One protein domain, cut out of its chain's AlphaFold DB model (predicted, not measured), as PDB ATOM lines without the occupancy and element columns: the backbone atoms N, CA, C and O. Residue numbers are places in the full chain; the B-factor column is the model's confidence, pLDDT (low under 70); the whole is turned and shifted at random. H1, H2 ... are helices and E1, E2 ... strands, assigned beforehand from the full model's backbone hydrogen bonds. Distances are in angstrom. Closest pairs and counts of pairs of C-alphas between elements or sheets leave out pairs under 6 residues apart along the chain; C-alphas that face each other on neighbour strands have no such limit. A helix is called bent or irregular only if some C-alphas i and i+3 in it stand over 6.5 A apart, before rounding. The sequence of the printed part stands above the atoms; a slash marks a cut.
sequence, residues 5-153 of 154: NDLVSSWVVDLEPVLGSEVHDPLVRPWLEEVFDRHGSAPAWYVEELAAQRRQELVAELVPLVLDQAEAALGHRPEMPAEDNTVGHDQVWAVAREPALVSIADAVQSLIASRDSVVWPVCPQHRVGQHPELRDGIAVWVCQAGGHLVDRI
ATOM      1  N   ASN A   5     141.630 163.099 164.825       86.94
ATOM      2  CA  ASN A   5     140.337 162.823 165.452       86.94
ATOM      3  C   ASN A   5     139.578 164.097 165.840       86.94
ATOM      4  O   ASN A   5     138.368 164.130 165.667       86.94
ATOM      5  N   ASP A   6     140.274 165.150 166.281       89.06
ATOM      6  CA  ASP A   6     139.640 166.427 166.625       89.06
ATOM      7  C   ASP A   6     139.078 167.110 165.364       89.06
ATOM      8  O   ASP A   6     137.990 167.682 165.398       89.06
ATOM      9  N   LEU A   7     139.790 167.005 164.232       89.31
ATOM     10  CA  LEU A   7     139.335 167.537 162.943       89.31
ATOM     11  C   LEU A   7     138.114 166.783 162.416       89.31
ATOM     12  O   LEU A   7     137.163 167.421 161.971       89.31
ATOM     13  N   VAL A   8     138.117 165.448 162.493       90.62
ATOM     14  CA  VAL A   8     136.959 164.657 162.056       90.62
ATOM     15  C   VAL A   8     135.758 164.945 162.949       90.62
ATOM     16  O   VAL A   8     134.682 165.204 162.430       90.62
ATOM     17  N   SER A   9     135.930 164.975 164.274       90.12
ATOM     18  CA  SER A   9     134.840 165.297 165.200       90.12
ATOM     19  C   SER A   9     134.262 166.692 164.974       90.12
ATOM     20  O   SER A   9     133.050 166.850 165.052       90.12
ATOM     21  N   SER A  10     135.095 167.689 164.661       92.31
ATOM     22  CA  SER A  10     134.603 169.021 164.295       92.31
ATOM     23  C   SER A  10     133.814 168.995 162.988       92.31
ATOM     24  O   SER A  10     132.762 169.612 162.907       92.31
ATOM     25  N   TRP A  11     134.317 168.286 161.979       94.88
ATOM     26  CA  TRP A  11     133.682 168.192 160.665       94.88
ATOM     27  C   TRP A  11     132.356 167.422 160.700       94.88
ATOM     28  O   TRP A  11     131.412 167.818 160.030       94.88
ATOM     29  N   VAL A  12     132.247 166.372 161.521       93.50
ATOM     30  CA  VAL A  12     131.011 165.592 161.716       93.50
ATOM     31  C   VAL A  12     129.828 166.474 162.127       93.50
ATOM     32  O   VAL A  12     128.714 166.244 161.662       93.50
ATOM     33  N   VAL A  13     130.061 167.505 162.945       92.38
ATOM     34  CA  VAL A  13     129.010 168.451 163.364       92.38
ATOM     35  C   VAL A  13     128.419 169.193 162.162       92.38
ATOM     36  O   VAL A  13     127.209 169.398 162.100       92.38
ATOM     37  N   ASP A  14     129.241 169.524 161.164       94.00
ATOM     38  CA  ASP A  14     128.792 170.215 159.950       94.00
ATOM     39  C   ASP A  14     127.933 169.315 159.036       94.00
ATOM     40  O   ASP A  14     127.293 169.812 158.106       94.00
ATOM     41  N   LEU A  15     127.900 167.999 159.288       95.81
ATOM     42  CA  LEU A  15     127.165 167.007 158.496       95.81
ATOM     43  C   LEU A  15     125.794 166.641 159.076       95.81
ATOM     44  O   LEU A  15     124.983 166.041 158.370       95.81
ATOM     45  N   GLU A  16     125.493 167.017 160.322       93.50
ATOM     46  CA  GLU A  16     124.174 166.776 160.930       93.50
ATOM     47  C   GLU A  16     122.991 167.240 160.056       93.50
ATOM     48  O   GLU A  16     121.988 166.530 160.013       93.50
ATOM     49  N   PRO A  17     123.054 168.365 159.310       92.06
ATOM     50  CA  PRO A  17     121.924 168.790 158.484       92.06
ATOM     51  C   PRO A  17     121.579 167.846 157.325       92.06
ATOM     52  O   PRO A  17     120.430 167.846 156.893       92.06
ATOM     53  N   VAL A  18     122.547 167.074 156.807       92.81
ATOM     54  CA  VAL A  18     122.350 166.218 155.615       92.81
ATOM     55  C   VAL A  18     122.246 164.730 155.943       92.81
ATOM     56  O   VAL A  18     121.599 163.975 155.223       92.81
ATOM     57  N   LEU A  19     122.857 164.298 157.044       91.06
ATOM     58  CA  LEU A  19     122.845 162.905 157.501       91.06
ATOM     59  C   LEU A  19     121.992 162.720 158.769       91.06
ATOM     60  O   LEU A  19     121.701 161.609 159.196       91.06
ATOM     61  N   GLY A  20     121.547 163.809 159.394       91.69
ATOM     62  CA  GLY A  20     120.793 163.754 160.639       91.69
ATOM     63  C   GLY A  20     121.642 163.254 161.807       91.69
ATOM     64  O   GLY A  20     122.864 163.381 161.836       91.69
ATOM     65  N   SER A  21     120.981 162.665 162.800       88.50
ATOM     66  CA  SER A  21     121.638 162.172 164.016       88.50
ATOM     67  C   SER A  21     122.521 160.937 163.798       88.50
ATOM     68  O   SER A  21     123.286 160.591 164.697       88.50
ATOM     69  N   GLU A  22     122.435 160.269 162.638       89.00
ATOM     70  CA  GLU A  22     123.220 159.054 162.345       89.00
ATOM     71  C   GLU A  22     124.728 159.334 162.274       89.00
ATOM     72  O   GLU A  22     125.535 158.431 162.455       89.00
ATOM     73  N   VAL A  23     125.134 160.596 162.091       92.44
ATOM     74  CA  VAL A  23     126.554 160.986 162.063       92.44
ATOM     75  C   VAL A  23     127.301 160.683 163.362       92.44
ATOM     76  O   VAL A  23     128.527 160.568 163.363       92.44
ATOM     77  N   HIS A  24     126.561 160.539 164.465       91.31
ATOM     78  CA  HIS A  24     127.094 160.174 165.777       91.31
ATOM     79  C   HIS A  24     127.038 158.669 166.049       91.31
ATOM     80  O   HIS A  24     127.519 158.226 167.093       91.31
ATOM     81  N   ASP A  25     126.465 157.880 165.138       92.81
ATOM     82  CA  ASP A  25     126.414 156.430 165.265       92.81
ATOM     83  C   ASP A  25     127.836 155.846 165.116       92.81
ATOM     84  O   ASP A  25     128.510 156.069 164.099       92.81
ATOM     85  N   PRO A  26     128.323 155.064 166.100       94.75
ATOM     86  CA  PRO A  26     129.599 154.364 165.995       94.75
ATOM     87  C   PRO A  26     129.742 153.489 164.740       94.75
ATOM     88  O   PRO A  26     130.865 153.282 164.286       94.75
ATOM     89  N   LEU A  27     128.641 152.990 164.169       95.81
ATOM     90  CA  LEU A  27     128.631 152.196 162.936       95.81
ATOM     91  C   LEU A  27     128.821 153.041 161.671       95.81
ATOM     92  O   LEU A  27     129.304 152.529 160.663       95.81
ATOM     93  N   VAL A  28     128.471 154.327 161.717       96.31
ATOM     94  CA  VAL A  28     128.663 155.285 160.615       96.31
ATOM     95  C   VAL A  28     130.083 155.857 160.634       96.31
ATOM     96  O   VAL A  28     130.642 156.213 159.592       96.31
ATOM     97  N   ARG A  29     130.721 155.879 161.811       94.88
ATOM     98  CA  ARG A  29     132.059 156.446 162.013       94.88
ATOM     99  C   ARG A  29     133.134 155.925 161.044       94.88
ATOM    100  O   ARG A  29     133.869 156.773 160.538       94.88
ATOM    101  N   PRO A  30     133.249 154.614 160.746       95.75
ATOM    102  CA  PRO A  30     134.250 154.118 159.801       95.75
ATOM    103  C   PRO A  30     134.069 154.686 158.391       95.75
ATOM    104  O   PRO A  30     135.050 155.071 157.759       95.75
ATOM    105  N   TRP A  31     132.825 154.804 157.917       96.62
ATOM    106  CA  TRP A  31     132.537 155.395 156.610       96.62
ATOM    107  C   TRP A  31     132.892 156.887 156.583       96.62
ATOM    108  O   TRP A  31     133.558 157.342 155.657       96.62
ATOM    109  N   LEU A  32     132.552 157.642 157.634       96.69
ATOM    110  CA  LEU A  32     132.944 159.053 157.746       96.69
ATOM    111  C   LEU A  32     134.467 159.236 157.776       96.69
ATOM    112  O   LEU A  32     134.989 160.177 157.183       96.69
ATOM    113  N   GLU A  33     135.197 158.347 158.450       95.69
ATOM    114  CA  GLU A  33     136.661 158.355 158.435       95.69
ATOM    115  C   GLU A  33     137.228 158.097 157.044       95.69
ATOM    116  O   GLU A  33     138.145 158.799 156.628       95.69
ATOM    117  N   GLU A  34     136.653 157.148 156.310       96.69
ATOM    118  CA  GLU A  34     137.045 156.844 154.936       96.69
ATOM    119  C   GLU A  34     136.772 158.025 153.990       96.69
ATOM    120  O   GLU A  34     137.610 158.364 153.149       96.69
ATOM    121  N   VAL A  35     135.621 158.692 154.139       97.50
ATOM    122  CA  VAL A  35     135.295 159.914 153.389       97.50
ATOM    123  C   VAL A  35     136.293 161.019 153.722       97.50
ATOM    124  O   VAL A  35     136.847 161.629 152.808       97.50
ATOM    125  N   PHE A  36     136.584 161.247 155.003       97.06
ATOM    126  CA  PHE A  36     137.543 162.265 155.423       97.06
ATOM    127  C   PHE A  36     138.955 161.980 154.904       97.06
ATOM    128  O   PHE A  36     139.639 162.884 154.433       97.06
ATOM    129  N   ASP A  37     139.407 160.728 154.955       96.38
ATOM    130  CA  ASP A  37     140.747 160.367 154.494       96.38
ATOM    131  C   ASP A  37     140.903 160.554 152.976       96.38
ATOM    132  O   ASP A  37     141.995 160.876 152.506       96.38
ATOM    133  N   ARG A  38     139.816 160.403 152.207       97.69
ATOM    134  CA  ARG A  38     139.816 160.594 150.747       97.69
ATOM    135  C   ARG A  38     139.551 162.031 150.302       97.69
ATOM    136  O   ARG A  38     140.120 162.462 149.302       97.69
ATOM    137  N   HIS A  39     138.701 162.764 151.017       96.69
ATOM    138  CA  HIS A  39     138.156 164.051 150.567       96.69
ATOM    139  C   HIS A  39     138.427 165.213 151.536       96.69
ATOM    140  O   HIS A  39     138.121 166.363 151.220       96.69
ATOM    141  N   GLY A  40     139.026 164.947 152.699       95.69
ATOM    142  CA  GLY A  40     139.203 165.917 153.777       95.69
ATOM    143  C   GLY A  40     137.874 166.327 154.418       95.69
ATOM    144  O   GLY A  40     136.894 165.585 154.398       95.69
ATOM    145  N   SER A  41     137.831 167.541 154.970       96.06
ATOM    146  CA  SER A  41     136.606 168.168 155.487       96.06
ATOM    147  C   SER A  41     135.705 168.649 154.344       96.06
ATOM    148  O   SER A  41     135.548 169.851 154.123       96.06
ATOM    149  N   ALA A  42     135.165 167.713 153.570       96.81
ATOM    150  CA  ALA A  42     134.285 168.019 152.453       96.81
ATOM    151  C   ALA A  42     133.009 168.760 152.903       96.81
ATOM    152  O   ALA A  42     132.498 168.503 153.992       96.81
ATOM    153  N   PRO A  43     132.453 169.664 152.080       96.62
ATOM    154  CA  PRO A  43     131.213 170.351 152.424       96.62
ATOM    155  C   PRO A  43     130.022 169.381 152.476       96.62
ATOM    156  O   PRO A  43     129.987 168.391 151.746       96.62
ATOM    157  N   ALA A  44     129.016 169.710 153.293       96.25
ATOM    158  CA  ALA A  44     127.845 168.867 153.555       96.25
ATOM    159  C   ALA A  44     127.124 168.375 152.285       96.25
ATOM    160  O   ALA A  44     126.821 167.191 152.185       96.25
ATOM    161  N   TRP A  45     126.931 169.246 151.287       96.19
ATOM    162  CA  TRP A  45     126.286 168.881 150.015       96.19
ATOM    163  C   TRP A  45     127.041 167.779 149.258       96.19
ATOM    164  O   TRP A  45     126.429 166.933 148.622       96.19
ATOM    165  N   TYR A  46     128.374 167.754 149.346       97.56
ATOM    166  CA  TYR A  46     129.174 166.733 148.672       97.56
ATOM    167  C   TYR A  46     129.122 165.407 149.432       97.56
ATOM    168  O   TYR A  46     129.079 164.335 148.838       97.56
ATOM    169  N   VAL A  47     129.079 165.463 150.765       97.56
ATOM    170  CA  VAL A  47     128.891 164.264 151.591       97.56
ATOM    171  C   VAL A  47     127.499 163.665 151.397       97.56
ATOM    172  O   VAL A  47     127.363 162.447 151.415       97.56
ATOM    173  N   GLU A  48     126.482 164.493 151.165       96.56
ATOM    174  CA  GLU A  48     125.135 164.038 150.815       96.56
ATOM    175  C   GLU A  48     125.125 163.232 149.504       96.56
ATOM    176  O   GLU A  48     124.535 162.153 149.458       96.56
ATOM    177  N   GLU A  49     125.849 163.684 148.473       97.31
ATOM    178  CA  GLU A  49     126.027 162.930 147.221       97.31
ATOM    179  C   GLU A  49     126.726 161.581 147.463       97.31
ATOM    180  O   GLU A  49     126.273 160.540 146.979       97.31
ATOM    181  N   LEU A  50     127.794 161.572 148.271       97.88
ATOM    182  CA  LEU A  50     128.496 160.340 148.647       97.88
ATOM    183  C   LEU A  50     127.609 159.395 149.470       97.88
ATOM    184  O   LEU A  50     127.697 158.178 149.315       97.88
ATOM    185  N   ALA A  51     126.747 159.930 150.335       97.06
ATOM    186  CA  ALA A  51     125.791 159.149 151.110       97.06
ATOM    187  C   ALA A  51     124.712 158.530 150.218       97.06
ATOM    188  O   ALA A  51     124.369 157.363 150.400       97.06
ATOM    189  N   ALA A  52     124.209 159.272 149.227       96.50
ATOM    190  CA  ALA A  52     123.266 158.749 148.241       96.50
ATOM    191  C   ALA A  52     123.873 157.574 147.460       96.50
ATOM    192  O   ALA A  52     123.267 156.502 147.399       96.50
ATOM    193  N   GLN A  53     125.105 157.732 146.964       97.25
ATOM    194  CA  GLN A  53     125.833 156.644 146.309       97.25
ATOM    195  C   GLN A  53     126.040 155.453 147.258       97.25
ATOM    196  O   GLN A  53     125.787 154.307 146.890       97.25
ATOM    197  N   ARG A  54     126.445 155.713 148.506       97.38
ATOM    198  CA  ARG A  54     126.665 154.660 149.503       97.38
ATOM    199  C   ARG A  54     125.400 153.846 149.775       97.38
ATOM    200  O   ARG A  54     125.477 152.626 149.887       97.38
ATOM    201  N   ARG A  55     124.239 154.497 149.872       97.50
ATOM    202  CA  ARG A  55     122.946 153.824 150.075       97.50
ATOM    203  C   ARG A  55     122.591 152.923 148.894       97.50
ATOM    204  O   ARG A  55     122.141 151.805 149.114       97.50
ATOM    205  N   GLN A  56     122.846 153.373 147.664       97.75
ATOM    206  CA  GLN A  56     122.647 152.556 146.465       97.75
ATOM    207  C   GLN A  56     123.543 151.310 146.465       97.75
ATOM    208  O   GLN A  56     123.072 150.204 146.200       97.75
ATOM    209  N   GLU A  57     124.825 151.471 146.800       97.69
ATOM    210  CA  GLU A  57     125.764 150.349 146.921       97.69
ATOM    211  C   GLU A  57     125.299 149.338 147.978       97.69
ATOM    212  O   GLU A  57     125.302 148.134 147.726       97.69
ATOM    213  N   LEU A  58     124.837 149.824 149.135       98.12
ATOM    214  CA  LEU A  58     124.302 148.980 150.201       98.12
ATOM    215  C   LEU A  58     123.031 148.241 149.777       98.12
ATOM    216  O   LEU A  58     122.910 147.055 150.057       98.12
ATOM    217  N   VAL A  59     122.092 148.892 149.087       98.19
ATOM    218  CA  VAL A  59     120.884 148.220 148.579       98.19
ATOM    219  C   VAL A  59     121.257 147.107 147.598       98.19
ATOM    220  O   VAL A  59     120.789 145.977 147.754       98.19
ATOM    221  N   ALA A  60     122.147 147.388 146.644       97.50
ATOM    222  CA  ALA A  60     122.605 146.399 145.672       97.50
ATOM    223  C   ALA A  60     123.332 145.207 146.328       97.50
ATOM    224  O   ALA A  60     123.166 144.070 145.887       97.50
ATOM    225  N   GLU A  61     124.114 145.456 147.383       97.81
ATOM    226  CA  GLU A  61     124.830 144.420 148.138       97.81
ATOM    227  C   GLU A  61     123.892 143.582 149.022       97.81
ATOM    228  O   GLU A  61     124.010 142.357 149.070       97.81
ATOM    229  N   LEU A  62     122.979 144.230 149.750       98.44
ATOM    230  CA  LEU A  62     122.309 143.630 150.905       98.44
ATOM    231  C   LEU A  62     120.923 143.058 150.595       98.44
ATOM    232  O   LEU A  62     120.514 142.101 151.253       98.44
ATOM    233  N   VAL A  63     120.208 143.580 149.588       98.38
ATOM    234  CA  VAL A  63     118.916 143.007 149.163       98.38
ATOM    235  C   VAL A  63     119.043 141.518 148.815       98.38
ATOM    236  O   VAL A  63     118.224 140.738 149.307       98.38
ATOM    237  N   PRO A  64     120.055 141.065 148.043       98.19
ATOM    238  CA  PRO A  64     120.224 139.645 147.756       98.19
ATOM    239  C   PRO A  64     120.319 138.769 149.006       98.19
ATOM    240  O   PRO A  64     119.693 137.715 149.028       98.19
ATOM    241  N   LEU A  65     121.012 139.221 150.055       98.25
ATOM    242  CA  LEU A  65     121.200 138.454 151.291       98.25
ATOM    243  C   LEU A  65     119.873 138.207 152.021       98.25
ATOM    244  O   LEU A  65     119.567 137.091 152.438       98.25
ATOM    245  N   VAL A  66     119.039 139.244 152.126       98.31
ATOM    246  CA  VAL A  66     117.713 139.131 152.751       98.31
ATOM    247  C   VAL A  66     116.785 138.247 151.908       98.31
ATOM    248  O   VAL A  66     116.035 137.434 152.450       98.31
ATOM    249  N   LEU A  67     116.855 138.357 150.578       97.81
ATOM    250  CA  LEU A  67     116.068 137.515 149.677       97.81
ATOM    251  C   LEU A  67     116.514 136.050 149.683       97.81
ATOM    252  O   LEU A  67     115.658 135.183 149.544       97.81
ATOM    253  N   ASP A  68     117.801 135.762 149.882       98.31
ATOM    254  CA  ASP A  68     118.302 134.392 150.053       98.31
ATOM    255  C   ASP A  68     117.712 133.759 151.326       98.31
ATOM    256  O   ASP A  68     117.253 132.614 151.304       98.31
ATOM    257  N   GLN A  69     117.640 134.517 152.429       97.38
ATOM    258  CA  GLN A  69     116.958 134.069 153.651       97.38
ATOM    259  C   GLN A  69     115.453 133.857 153.427       97.38
ATOM    260  O   GLN A  69     114.875 132.887 153.931       97.38
ATOM    261  N   ALA A  70     114.806 134.742 152.662       97.31
ATOM    262  CA  ALA A  70     113.396 134.601 152.315       97.31
ATOM    263  C   ALA A  70     113.149 133.350 151.471       97.31
ATOM    264  O   ALA A  70     112.261 132.559 151.784       97.31
ATOM    265  N   GLU A  71     113.978 133.118 150.458       97.62
ATOM    266  CA  GLU A  71     113.916 131.945 149.593       97.62
ATOM    267  C   GLU A  71     114.097 130.645 150.373       97.62
ATOM    268  O   GLU A  71     113.301 129.717 150.211       97.62
ATOM    269  N   ALA A  72     115.072 130.595 151.282       96.56
ATOM    270  CA  ALA A  72     115.294 129.436 152.139       96.56
ATOM    271  C   ALA A  72     114.074 129.104 153.019       96.56
ATOM    272  O   ALA A  72     113.784 127.931 153.260       96.56
ATOM    273  N   ALA A  73     113.344 130.120 153.487       95.06
ATOM    274  CA  ALA A  73     112.168 129.943 154.338       95.06
ATOM    275  C   ALA A  73     110.874 129.665 153.552       95.06
ATOM    276  O   ALA A  73     110.012 128.925 154.025       95.06
ATOM    277  N   LEU A  74     110.722 130.272 152.374       95.81
ATOM    278  CA  LEU A  74     109.495 130.249 151.573       95.81
ATOM    279  C   LEU A  74     109.533 129.228 150.430       95.81
ATOM    280  O   LEU A  74     108.515 129.002 149.776       95.81
ATOM    281  N   GLY A  75     110.697 128.640 150.145       97.19
ATOM    282  CA  GLY A  75     110.911 127.700 149.041       97.19
ATOM    283  C   GLY A  75     110.916 128.338 147.648       97.19
ATOM    284  O   GLY A  75     110.948 127.621 146.651       97.19
ATOM    285  N   HIS A  76     110.853 129.667 147.567       95.62
ATOM    286  CA  HIS A  76     110.927 130.442 146.332       95.62
ATOM    287  C   HIS A  76     111.421 131.852 146.648       95.62
ATOM    288  O   HIS A  76     111.132 132.383 147.721       95.62
ATOM    289  N   ARG A  77     112.146 132.464 145.711       96.25
ATOM    290  CA  ARG A  77     112.629 133.835 145.865       96.25
ATOM    291  C   ARG A  77     111.499 134.839 145.618       96.25
ATOM    292  O   ARG A  77     110.960 134.852 144.508       96.25
ATOM    293  N   PRO A  78     111.157 135.705 146.586       94.75
ATOM    294  CA  PRO A  78     110.206 136.780 146.345       94.75
ATOM    295  C   PRO A  78     110.754 137.754 145.302       94.75
ATOM    296  O   PRO A  78     111.918 138.153 145.360       94.75
ATOM    297  N   GLU A  79     109.910 138.178 144.362       93.56
ATOM    298  CA  GLU A  79     110.239 139.319 143.508       93.56
ATOM    299  C   GLU A  79     110.273 140.593 144.359       93.56
ATOM    300  O   GLU A  79     109.304 140.888 145.064       93.56
ATOM    301  N   MET A  80     111.378 141.331 144.278       92.88
ATOM    302  CA  MET A  80     111.622 142.536 145.061       92.88
ATOM    303  C   MET A  80     112.093 143.660 144.140       92.88
ATOM    304  O   MET A  80     113.218 143.584 143.636       92.88
ATOM    305  N   PRO A  81     111.272 144.693 143.893       92.00
ATOM    306  CA  PRO A  81     111.746 145.865 143.181       92.00
ATOM    307  C   PRO A  81     112.749 146.596 144.079       92.00
ATOM    308  O   PRO A  81     112.420 146.983 145.199       92.00
ATOM    309  N   ALA A  82     113.976 146.745 143.592       92.31
ATOM    310  CA  ALA A  82     115.021 147.514 144.246       92.31
ATOM    311  C   ALA A  82     115.692 148.409 143.204       92.31
ATOM    312  O   ALA A  82     116.223 147.918 142.207       92.31
ATOM    313  N   GLU A  83     115.630 149.718 143.423       91.44
ATOM    314  CA  GLU A  83     116.183 150.737 142.532       91.44
ATOM    315  C   GLU A  83     116.753 151.868 143.383       91.44
ATOM    316  O   GLU A  83     116.150 152.269 144.382       91.44
ATOM    317  N   ASP A  84     117.934 152.355 143.006       93.19
ATOM    318  CA  ASP A  84     118.702 153.337 143.769       93.19
ATOM    319  C   ASP A  84     118.819 152.947 145.251       93.19
ATOM    320  O   ASP A  84     119.420 151.925 145.577       93.19
ATOM    321  N   ASN A  85     118.240 153.741 146.153       93.44
ATOM    322  CA  ASN A  85     118.189 153.458 147.581       93.44
ATOM    323  C   ASN A  85     116.807 152.989 148.064       93.44
ATOM    324  O   ASN A  85     116.490 153.165 149.236       93.44
ATOM    325  N   THR A  86     115.977 152.425 147.192       95.44
ATOM    326  CA  THR A  86     114.611 151.985 147.516       95.44
ATOM    327  C   THR A  86     114.496 150.467 147.435       95.44
ATOM    328  O   THR A  86     115.058 149.845 146.535       95.44
ATOM    329  N   VAL A  87     113.738 149.869 148.357       95.44
ATOM    330  CA  VAL A  87     113.351 148.452 148.359       95.44
ATOM    331  C   VAL A  87     111.840 148.377 148.548       95.44
ATOM    332  O   VAL A  87     111.313 148.840 149.554       95.44
ATOM    333  N   GLY A  88     111.112 147.827 147.576       93.31
ATOM    334  CA  GLY A  88     109.652 147.893 147.601       93.31
ATOM    335  C   GLY A  88     109.168 149.339 147.475       93.31
ATOM    336  O   GLY A  88     109.364 149.988 146.448       93.31
ATOM    337  N   HIS A  89     108.523 149.834 148.529       91.38
ATOM    338  CA  HIS A  89     108.079 151.225 148.647       91.38
ATOM    339  C   HIS A  89     108.898 152.023 149.670       91.38
ATOM    340  O   HIS A  89     108.615 153.202 149.887       91.38
ATOM    341  N   ASP A  90     109.898 151.393 150.286       94.75
ATOM    342  CA  ASP A  90     110.635 151.937 151.416       94.75
ATOM    343  C   ASP A  90     112.012 152.430 150.992       94.75
ATOM    344  O   ASP A  90     112.749 151.766 150.259       94.75
ATOM    345  N   GLN A  91     112.371 153.609 151.489       94.88
ATOM    346  CA  GLN A  91     113.659 154.222 151.220       94.88
ATOM    347  C   GLN A  91     114.673 153.867 152.312       94.88
ATOM    348  O   GLN A  91     114.434 154.070 153.504       94.88
ATOM    349  N   VAL A  92     115.840 153.383 151.897       95.81
ATOM    350  CA  VAL A  92     116.982 153.078 152.756       95.81
ATOM    351  C   VAL A  92     117.825 154.337 152.929       95.81
ATOM    352  O   VAL A  92     118.451 154.840 151.991       95.81
ATOM    353  N   TRP A  93     117.837 154.848 154.158       94.56
ATOM    354  CA  TRP A  93     118.583 156.052 154.537       94.56
ATOM    355  C   TRP A  93     119.943 155.758 155.169       94.56
ATOM    356  O   TRP A  93     120.826 156.610 155.136       94.56
ATOM    357  N   ALA A  94     120.132 154.554 155.700       95.88
ATOM    358  CA  ALA A  94     121.358 154.182 156.386       95.88
ATOM    359  C   ALA A  94     122.574 154.163 155.447       95.88
ATOM    360  O   ALA A  94     122.534 153.575 154.366       95.88
ATOM    361  N   VAL A  95     123.684 154.742 155.906       96.69
ATOM    362  CA  VAL A  95     125.001 154.660 155.237       96.69
ATOM    363  C   VAL A  95     125.905 153.559 155.813       96.69
ATOM    364  O   VAL A  95     126.961 153.241 155.253       96.69
ATOM    365  N   ALA A  96     125.481 152.954 156.926       97.19
ATOM    366  CA  ALA A  96     126.128 151.815 157.566       97.19
ATOM    367  C   ALA A  96     125.399 150.501 157.247       97.19
ATOM    368  O   ALA A  96     124.176 150.458 157.121       97.19
ATOM    369  N   ARG A  97     126.168 149.408 157.170       97.56
ATOM    370  CA  ARG A  97     125.692 148.087 156.729       97.56
ATOM    371  C   ARG A  97     124.560 147.523 157.587       97.56
ATOM    372  O   ARG A  97     123.543 147.103 157.056       97.56
ATOM    373  N   GLU A  98     124.742 147.485 158.906       97.88
ATOM    374  CA  GLU A  98     123.802 146.800 159.804       97.88
ATOM    375  C   GLU A  98     122.459 147.540 159.938       97.88
ATOM    376  O   GLU A  98     121.422 146.896 159.795       97.88
ATOM    377  N   PRO A  99     122.415 148.880 160.095       97.44
ATOM    378  CA  PRO A  99     121.149 149.606 160.013       97.44
ATOM    379  C   PRO A  99     120.478 149.471 158.635       97.44
ATOM    380  O   PRO A  99     119.260 149.320 158.572       97.44
ATOM    381  N   ALA A 100     121.253 149.442 157.539       98.06
ATOM    382  CA  ALA A 100     120.704 149.198 156.205       98.06
ATOM    383  C   ALA A 100     120.074 147.801 156.087       98.06
ATOM    384  O   ALA A 100     118.966 147.690 155.572       98.06
ATOM    385  N   LEU A 101     120.714 146.751 156.618       98.56
ATOM    386  CA  LEU A 101     120.133 145.404 156.668       98.56
ATOM    387  C   LEU A 101     118.799 145.374 157.415       98.56
ATOM    388  O   LEU A 101     117.867 144.735 156.939       98.56
ATOM    389  N   VAL A 102     118.690 146.070 158.551       98.50
ATOM    390  CA  VAL A 102     117.435 146.153 159.318       98.50
ATOM    391  C   VAL A 102     116.329 146.806 158.487       98.50
ATOM    392  O   VAL A 102     115.250 146.229 158.369       98.50
ATOM    393  N   SER A 103     116.597 147.959 157.864       98.06
ATOM    394  CA  SER A 103     115.613 148.643 157.011       98.06
ATOM    395  C   SER A 103     115.216 147.816 155.786       98.06
ATOM    396  O   SER A 103     114.041 147.745 155.443       98.06
ATOM    397  N   ILE A 104     116.178 147.154 155.137       98.56
ATOM    398  CA  ILE A 104     115.918 146.294 153.976       98.56
ATOM    399  C   ILE A 104     115.089 145.074 154.385       98.56
ATOM    400  O   ILE A 104     114.146 144.711 153.690       98.56
ATOM    401  N   ALA A 105     115.412 144.446 155.514       98.50
ATOM    402  CA  ALA A 105     114.658 143.315 156.041       98.50
ATOM    403  C   ALA A 105     113.208 143.681 156.364       98.50
ATOM    404  O   ALA A 105     112.307 142.904 156.044       98.50
ATOM    405  N   ASP A 106     112.983 144.868 156.930       98.25
ATOM    406  CA  ASP A 106     111.646 145.392 157.216       98.25
ATOM    407  C   ASP A 106     110.848 145.644 155.928       98.25
ATOM    408  O   ASP A 106     109.706 145.197 155.806       98.25
ATOM    409  N   ALA A 107     111.480 146.256 154.922       97.75
ATOM    410  CA  ALA A 107     110.878 146.499 153.611       97.75
ATOM    411  C   ALA A 107     110.505 145.191 152.890       97.75
ATOM    412  O   ALA A 107     109.386 145.025 152.395       97.75
ATOM    413  N   VAL A 108     111.420 144.213 152.875       97.69
ATOM    414  CA  VAL A 108     111.183 142.892 152.273       97.69
ATOM    415  C   VAL A 108     110.051 142.161 152.998       97.69
ATOM    416  O   VAL A 108     109.144 141.639 152.348       97.69
ATOM    417  N   GLN A 109     110.066 142.153 154.335       97.38
ATOM    418  CA  GLN A 109     109.002 141.570 155.154       97.38
ATOM    419  C   GLN A 109     107.647 142.224 154.863       97.38
ATOM    420  O   GLN A 109     106.655 141.520 154.659       97.38
ATOM    421  N   SER A 110     107.604 143.554 154.813       96.75
ATOM    422  CA  SER A 110     106.387 144.325 154.553       96.75
ATOM    423  C   SER A 110     105.818 144.050 153.161       96.75
ATOM    424  O   SER A 110     104.600 143.887 153.006       96.75
ATOM    425  N   LEU A 111     106.672 143.917 152.141       95.69
ATOM    426  CA  LEU A 111     106.225 143.577 150.792       95.69
ATOM    427  C   LEU A 111     105.680 142.145 150.713       95.69
ATOM    428  O   LEU A 111     104.605 141.938 150.155       95.69
ATOM    429  N   ILE A 112     106.371 141.165 151.304       96.50
ATOM    430  CA  ILE A 112     105.896 139.770 151.355       96.50
ATOM    431  C   ILE A 112     104.544 139.694 152.078       96.50
ATOM    432  O   ILE A 112     103.607 139.055 151.594       96.50
ATOM    433  N   ALA A 113     104.400 140.389 153.208       96.50
ATOM    434  CA  ALA A 113     103.155 140.409 153.964       96.50
ATOM    435  C   ALA A 113     102.000 141.032 153.167       96.50
ATOM    436  O   ALA A 113     100.902 140.476 153.138       96.50
ATOM    437  N   SER A 114     102.237 142.165 152.505       94.94
ATOM    438  CA  SER A 114     101.199 142.890 151.764       94.94
ATOM    439  C   SER A 114     100.828 142.240 150.430       94.94
ATOM    440  O   SER A 114      99.641 142.168 150.105       94.94
ATOM    441  N   ARG A 115     101.806 141.750 149.662       94.81
ATOM    442  CA  ARG A 115     101.579 141.156 148.337       94.81
ATOM    443  C   ARG A 115     101.140 139.702 148.428       94.81
ATOM    444  O   ARG A 115     100.176 139.310 147.774       94.81
ATOM    445  N   ASP A 116     101.831 138.922 149.254       94.38
ATOM    446  CA  ASP A 116     101.699 137.465 149.255       94.38
ATOM    447  C   ASP A 116     100.799 136.977 150.407       94.38
ATOM    448  O   ASP A 116     100.436 135.804 150.460       94.38
ATOM    449  N   SER A 117     100.373 137.875 151.314       96.06
ATOM    450  CA  SER A 117      99.604 137.538 152.528       96.06
ATOM    451  C   SER A 117     100.311 136.498 153.409       96.06
ATOM    452  O   SER A 117      99.669 135.689 154.086       96.06
ATOM    453  N   VAL A 118     101.647 136.517 153.403       96.62
ATOM    454  CA  VAL A 118     102.502 135.589 154.148       96.62
ATOM    455  C   VAL A 118     103.181 136.314 155.302       96.62
ATOM    456  O   VAL A 118     103.790 137.364 155.128       96.62
ATOM    457  N   VAL A 119     103.131 135.719 156.494       96.31
ATOM    458  CA  VAL A 119     103.954 136.163 157.623       96.31
ATOM    459  C   VAL A 119     105.339 135.543 157.480       96.31
ATOM    460  O   VAL A 119     105.469 134.319 157.496       96.31
ATOM    461  N   TRP A 120     106.370 136.374 157.369       96.62
ATOM    462  CA  TRP A 120     107.758 135.933 157.271       96.62
ATOM    463  C   TRP A 120     108.719 136.971 157.870       96.62
ATOM    464  O   TRP A 120     108.466 138.158 157.692       96.62
ATOM    465  N   PRO A 121     109.819 136.555 158.528       97.06
ATOM    466  CA  PRO A 121     110.074 135.196 158.994       97.06
ATOM    467  C   PRO A 121     109.244 134.883 160.245       97.06
ATOM    468  O   PRO A 121     108.787 135.776 160.956       97.06
ATOM    469  N   VAL A 122     109.024 133.597 160.528       96.62
ATOM    470  CA  VAL A 122     108.228 133.139 161.681       96.62
ATOM    471  C   VAL A 122     109.139 132.507 162.719       96.62
ATOM    472  O   VAL A 122     110.002 131.701 162.383       96.62
ATOM    473  N   CYS A 123     108.987 132.873 163.990       97.12
ATOM    474  CA  CYS A 123     109.758 132.275 165.077       97.12
ATOM    475  C   CYS A 123     109.428 130.773 165.190       97.12
ATOM    476  O   CYS A 123     108.251 130.431 165.359       97.12
ATOM    477  N   PRO A 124     110.424 129.866 165.188       95.56
ATOM    478  CA  PRO A 124     110.171 128.426 165.256       95.56
ATOM    479  C   PRO A 124     109.544 127.987 166.589       95.56
ATOM    480  O   PRO A 124     108.861 126.966 166.643       95.56
ATOM    481  N   GLN A 125     109.747 128.760 167.662       96.75
ATOM    482  CA  GLN A 125     109.218 128.460 168.994       96.75
ATOM    483  C   GLN A 125     107.785 128.973 169.179       96.75
ATOM    484  O   GLN A 125     106.896 128.206 169.542       96.75
ATOM    485  N   HIS A 126     107.549 130.260 168.911       97.00
ATOM    486  CA  HIS A 126     106.275 130.921 169.224       97.00
ATOM    487  C   HIS A 126     105.317 131.032 168.036       97.00
ATOM    488  O   HIS A 126     104.160 131.389 168.229       97.00
ATOM    489  N   ARG A 127     105.772 130.716 166.815       95.38
ATOM    490  CA  ARG A 127     104.977 130.776 165.577       95.38
ATOM    491  C   ARG A 127     104.349 132.146 165.302       95.38
ATOM    492  O   ARG A 127     103.260 132.238 164.747       95.38
ATOM    493  N   VAL A 128     105.057 133.205 165.682       94.81
ATOM    494  CA  VAL A 128     104.706 134.601 165.386       94.81
ATOM    495  C   VAL A 128     105.730 135.209 164.437       94.81
ATOM    496  O   VAL A 128     106.866 134.726 164.380       94.81
ATOM    497  N   GLY A 129     105.336 136.265 163.725       95.81
ATOM    498  CA  GLY A 129     106.257 137.073 162.929       95.81
ATOM    499  C   GLY A 129     107.423 137.577 163.780       95.81
ATOM    500  O   GLY A 129     107.240 137.987 164.930       95.81
ATOM    501  N   GLN A 130     108.625 137.462 163.236       97.31
ATOM    502  CA  GLN A 130     109.829 138.060 163.798       97.31
ATOM    503  C   GLN A 130     109.950 139.492 163.273       97.31
ATOM    504  O   GLN A 130     109.430 139.780 162.202       97.31
ATOM    505  N   HIS A 131     110.644 140.369 163.988       97.31
ATOM    506  CA  HIS A 131     110.915 141.730 163.527       97.31
ATOM    507  C   HIS A 131     112.418 141.957 163.391       97.31
ATOM    508  O   HIS A 131     113.178 141.428 164.213       97.31
ATOM    509  N   PRO A 132     112.854 142.705 162.368       98.19
ATOM    510  CA  PRO A 132     114.249 143.065 162.232       98.19
ATOM    511  C   PRO A 132     114.603 144.132 163.274       98.19
ATOM    512  O   PRO A 132     113.874 145.102 163.474       98.19
ATOM    513  N   GLU A 133     115.723 143.953 163.962       97.69
ATOM    514  CA  GLU A 133     116.226 144.891 164.964       97.69
ATOM    515  C   GLU A 133     117.743 145.033 164.859       97.69
ATOM    516  O   GLU A 133     118.454 144.098 164.484       97.69
ATOM    517  N   LEU A 134     118.249 146.195 165.273       97.06
ATOM    518  CA  LEU A 134     119.667 146.388 165.545       97.06
ATOM    519  C   LEU A 134     119.931 146.088 167.026       97.06
ATOM    520  O   LEU A 134     119.445 146.805 167.901       97.06
ATOM    521  N   ARG A 135     120.715 145.047 167.323       95.12
ATOM    522  CA  ARG A 135     121.132 144.699 168.692       95.12
ATOM    523  C   ARG A 135     122.641 144.608 168.781       95.12
ATOM    524  O   ARG A 135     123.256 143.879 168.011       95.12
ATOM    525  N   ASP A 136     123.226 145.359 169.710       93.00
ATOM    526  CA  ASP A 136     124.676 145.395 169.945       93.00
ATOM    527  C   ASP A 136     125.494 145.608 168.654       93.00
ATOM    528  O   ASP A 136     126.554 145.019 168.451       93.00
ATOM    529  N   GLY A 137     124.969 146.451 167.757       94.81
ATOM    530  CA  GLY A 137     125.587 146.778 166.473       94.81
ATOM    531  C   GLY A 137     125.453 145.704 165.391       94.81
ATOM    532  O   GLY A 137     126.209 145.738 164.427       94.81
ATOM    533  N   ILE A 138     124.531 144.750 165.541       97.12
ATOM    534  CA  ILE A 138     124.297 143.652 164.596       97.12
ATOM    535  C   ILE A 138     122.822 143.629 164.177       97.12
ATOM    536  O   ILE A 138     121.938 143.741 165.030       97.12
ATOM    537  N   ALA A 139     122.555 143.441 162.882       98.44
ATOM    538  CA  ALA A 139     121.210 143.230 162.359       98.44
ATOM    539  C   ALA A 139     120.710 141.805 162.668       98.44
ATOM    540  O   ALA A 139     121.343 140.809 162.301       98.44
ATOM    541  N   VAL A 140     119.579 141.694 163.369       98.44
ATOM    542  CA  VAL A 140     119.038 140.415 163.857       98.44
ATOM    543  C   VAL A 140     117.524 140.326 163.708       98.44
ATOM    544  O   VAL A 140     116.815 141.323 163.804       98.44
ATOM    545  N   TRP A 141     117.021 139.107 163.540       98.31
ATOM    546  CA  TRP A 141     115.604 138.803 163.657       98.31
ATOM    547  C   TRP A 141     115.236 138.492 165.110       98.31
ATOM    548  O   TRP A 141     115.868 137.661 165.773       98.31
ATOM    549  N   VAL A 142     114.185 139.139 165.610       97.88
ATOM    550  CA  VAL A 142     113.752 139.052 167.008       97.88
ATOM    551  C   VAL A 142     112.320 138.554 167.107       97.88
ATOM    552  O   VAL A 142     111.414 139.040 166.434       97.88
ATOM    553  N   CYS A 143     112.083 137.612 168.019       97.19
ATOM    554  CA  CYS A 143     110.735 137.206 168.389       97.19
ATOM    555  C   CYS A 143     110.196 138.091 169.520       97.19
ATOM    556  O   CYS A 143     110.594 137.923 170.671       97.19
ATOM    557  N   GLN A 144     109.227 138.966 169.231       92.62
ATOM    558  CA  GLN A 144     108.628 139.848 170.248       92.62
ATOM    559  C   GLN A 144     107.869 139.091 171.346       92.62
ATOM    560  O   GLN A 144     107.893 139.492 172.504       92.62
ATOM    561  N   ALA A 145     107.242 137.955 171.020       93.56
ATOM    562  CA  ALA A 145     106.522 137.154 172.012       93.56
ATOM    563  C   ALA A 145     107.447 136.550 173.087       93.56
ATOM    564  O   ALA A 145     107.020 136.350 174.220       93.56
ATOM    565  N   GLY A 146     108.704 136.252 172.730       89.50
ATOM    566  CA  GLY A 146     109.690 135.640 173.628       89.50
ATOM    567  C   GLY A 146     110.851 136.550 174.037       89.50
ATOM    568  O   GLY A 146     111.652 136.150 174.876       89.50
ATOM    569  N   GLY A 147     110.989 137.728 173.423       91.06
ATOM    570  CA  GLY A 147     112.094 138.669 173.643       91.06
ATOM    571  C   GLY A 147     113.474 138.195 173.162       91.06
ATOM    572  O   GLY A 147     114.475 138.850 173.458       91.06
ATOM    573  N   HIS A 148     113.563 137.072 172.440       93.62
ATOM    574  CA  HIS A 148     114.837 136.462 172.053       93.62
ATOM    575  C   HIS A 148     115.252 136.788 170.617       93.62
ATOM    576  O   HIS A 148     114.419 136.951 169.723       93.62
ATOM    577  N   LEU A 149     116.568 136.808 170.414       96.31
ATOM    578  CA  LEU A 149     117.189 136.723 169.099       96.31
ATOM    579  C   LEU A 149     116.909 135.337 168.514       96.31
ATOM    580  O   LEU A 149     117.093 134.332 169.204       96.31
ATOM    581  N   VAL A 150     116.455 135.293 167.265       96.44
ATOM    582  CA  VAL A 150     116.218 134.044 166.532       96.44
ATOM    583  C   VAL A 150     117.373 133.756 165.582       96.44
ATOM    584  O   VAL A 150     117.920 132.657 165.626       96.44
ATOM    585  N   ASP A 151     117.754 134.737 164.762       96.50
ATOM    586  CA  ASP A 151     118.843 134.613 163.790       96.50
ATOM    587  C   ASP A 151     119.439 135.987 163.430       96.50
ATOM    588  O   ASP A 151     118.889 137.028 163.798       96.50
ATOM    589  N   ARG A 152     120.564 136.004 162.713       97.38
ATOM    590  CA  ARG A 152     121.117 137.209 162.077       97.38
ATOM    591  C   ARG A 152     120.385 137.515 160.770       97.38
ATOM    592  O   ARG A 152     119.835 136.617 160.137       97.38
ATOM    593  N   ILE A 153     120.390 138.781 160.366       98.31
ATOM    594  CA  ILE A 153     119.875 139.208 159.060       98.31
ATOM    595  C   ILE A 153     121.023 139.185 158.046       98.31
ATOM    596  O   ILE A 153     122.048 139.831 158.273       98.31
TER     597      ILE A 153
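What this domain is: This is residues 5 to 153 of the 154 residues of an uncharacterized protein of Saccharothrix espanaensis (strain ATCC 51144 / DSM 44229 / JCM 9112 / NBRC 15066 / NRRL 15764) (UniProt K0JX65). Picture two lobes joined by one long bent helix: a small, strongly twisted sheet of three strands with H5 over one face makes the core of one lobe, and the short helices H1, H2 and H3 gather loosely near the beginning of H4 in the other. H4 runs from this helical lobe to the sheet lobe, where its second arm packs on H5. The printed part has 149 residues, with five named helices and then three named strands, in the antiparallel order E1, E2, E3; the class is mostly helix. The whole is compact by its radius of gyration of the C-alphas, 17.1 A, yet elongated, spanning 50 by 31 by 21 A.

How they stand to each other: Look first at E1, residues 131 to 135, E2, residues 138 to 143, and E3, residues 148 to 152: they form a meander, each strand the antiparallel neighbour of the one before, in two hairpins. Between E1 and E2, N 133 and O 140 are 2.9 A apart, within hydrogen-bond range; between E2 and E3, so are N 141 and O 151, at 2.8 A. H5, residues 97 to 116, is on one face of the sheet, giving two layers, helix and sheet; it lies over E1 and E2 at a height over the sheet of 8.8 A. It runs along the strands, at 3 degrees to E1 on the local plane, and the closest C-alphas of H5 and E1 are those of Val 102 and Pro 132, 5.3 A apart. H4, residues 44 to 74, was assigned as one helix by its hydrogen bonds but is bent: C-alphas 61 and 64 are 6.6 A apart, and its arms H4a, residues 44 to 61, and H4b, residues 64 to 74, stand at a steep tilt of 36 degrees, only just past shallow. H4b touches residues 101 to 108 of H5 at a steep tilt of 41 degrees, the same way, closest at the C-alphas of Val 66 and Ala 105, 6.1 A. H4a touches H5 with residues 58 to 59 alone, closest at the C-alphas of Leu 58 and Arg 97, 6.7 A. H2, residues 16 to 24, touches H4a, which meets it with residues 44 to 51 alone, and the closest C-alphas of the two are those of Val 18 and Glu 48, 6.0 A apart; H2 is irregular, with C-alphas 18 and 21 9.4 A apart. H1, residues 5 to 13, only just touches H2, with 3 pairs of C-alphas within 8 A, the closest those of Val 12 and Val 23, 6.4 A. H1 also only just touches H3, residues 29 to 39, again with 3 pairs, the closest those of Val 8 and Phe 36, 7.1 A. Every O i to N i+4 pair is within hydrogen-bond range in H3, H4a, H4b and H5, against 4 of 5 in H1 and 1 of 5 in H2, where 1 of 6 O i to N i+3 pairs is.

Where its parts are: Find C-alpha 131 at (110.915, 141.730, 163.527), where E1 begins; E2 is 15.5 A long. Find C-alpha 97 at (125.692, 148.087, 156.729); from there H5 runs 27.3 A to C-alpha 116. H4a covers 25.2 A, H4b 14.8 A, H3 15.0 A and H1 12.8 A.

The domain as a whole: The C-alphas of Asp 6 and Ser 117 are the two farthest apart, 51.3 A. The printed part has no cut. The links H4 to H5, 22 residues, and H5 to E1, 14 residues, are long, and the first holds short antiparallel pairings of residues 82 to 83 with 86 to 87 and of 86 to 87 with 90 to 91. The mean pLDDT of the printed part is 95.7, and no printed residue is under 70.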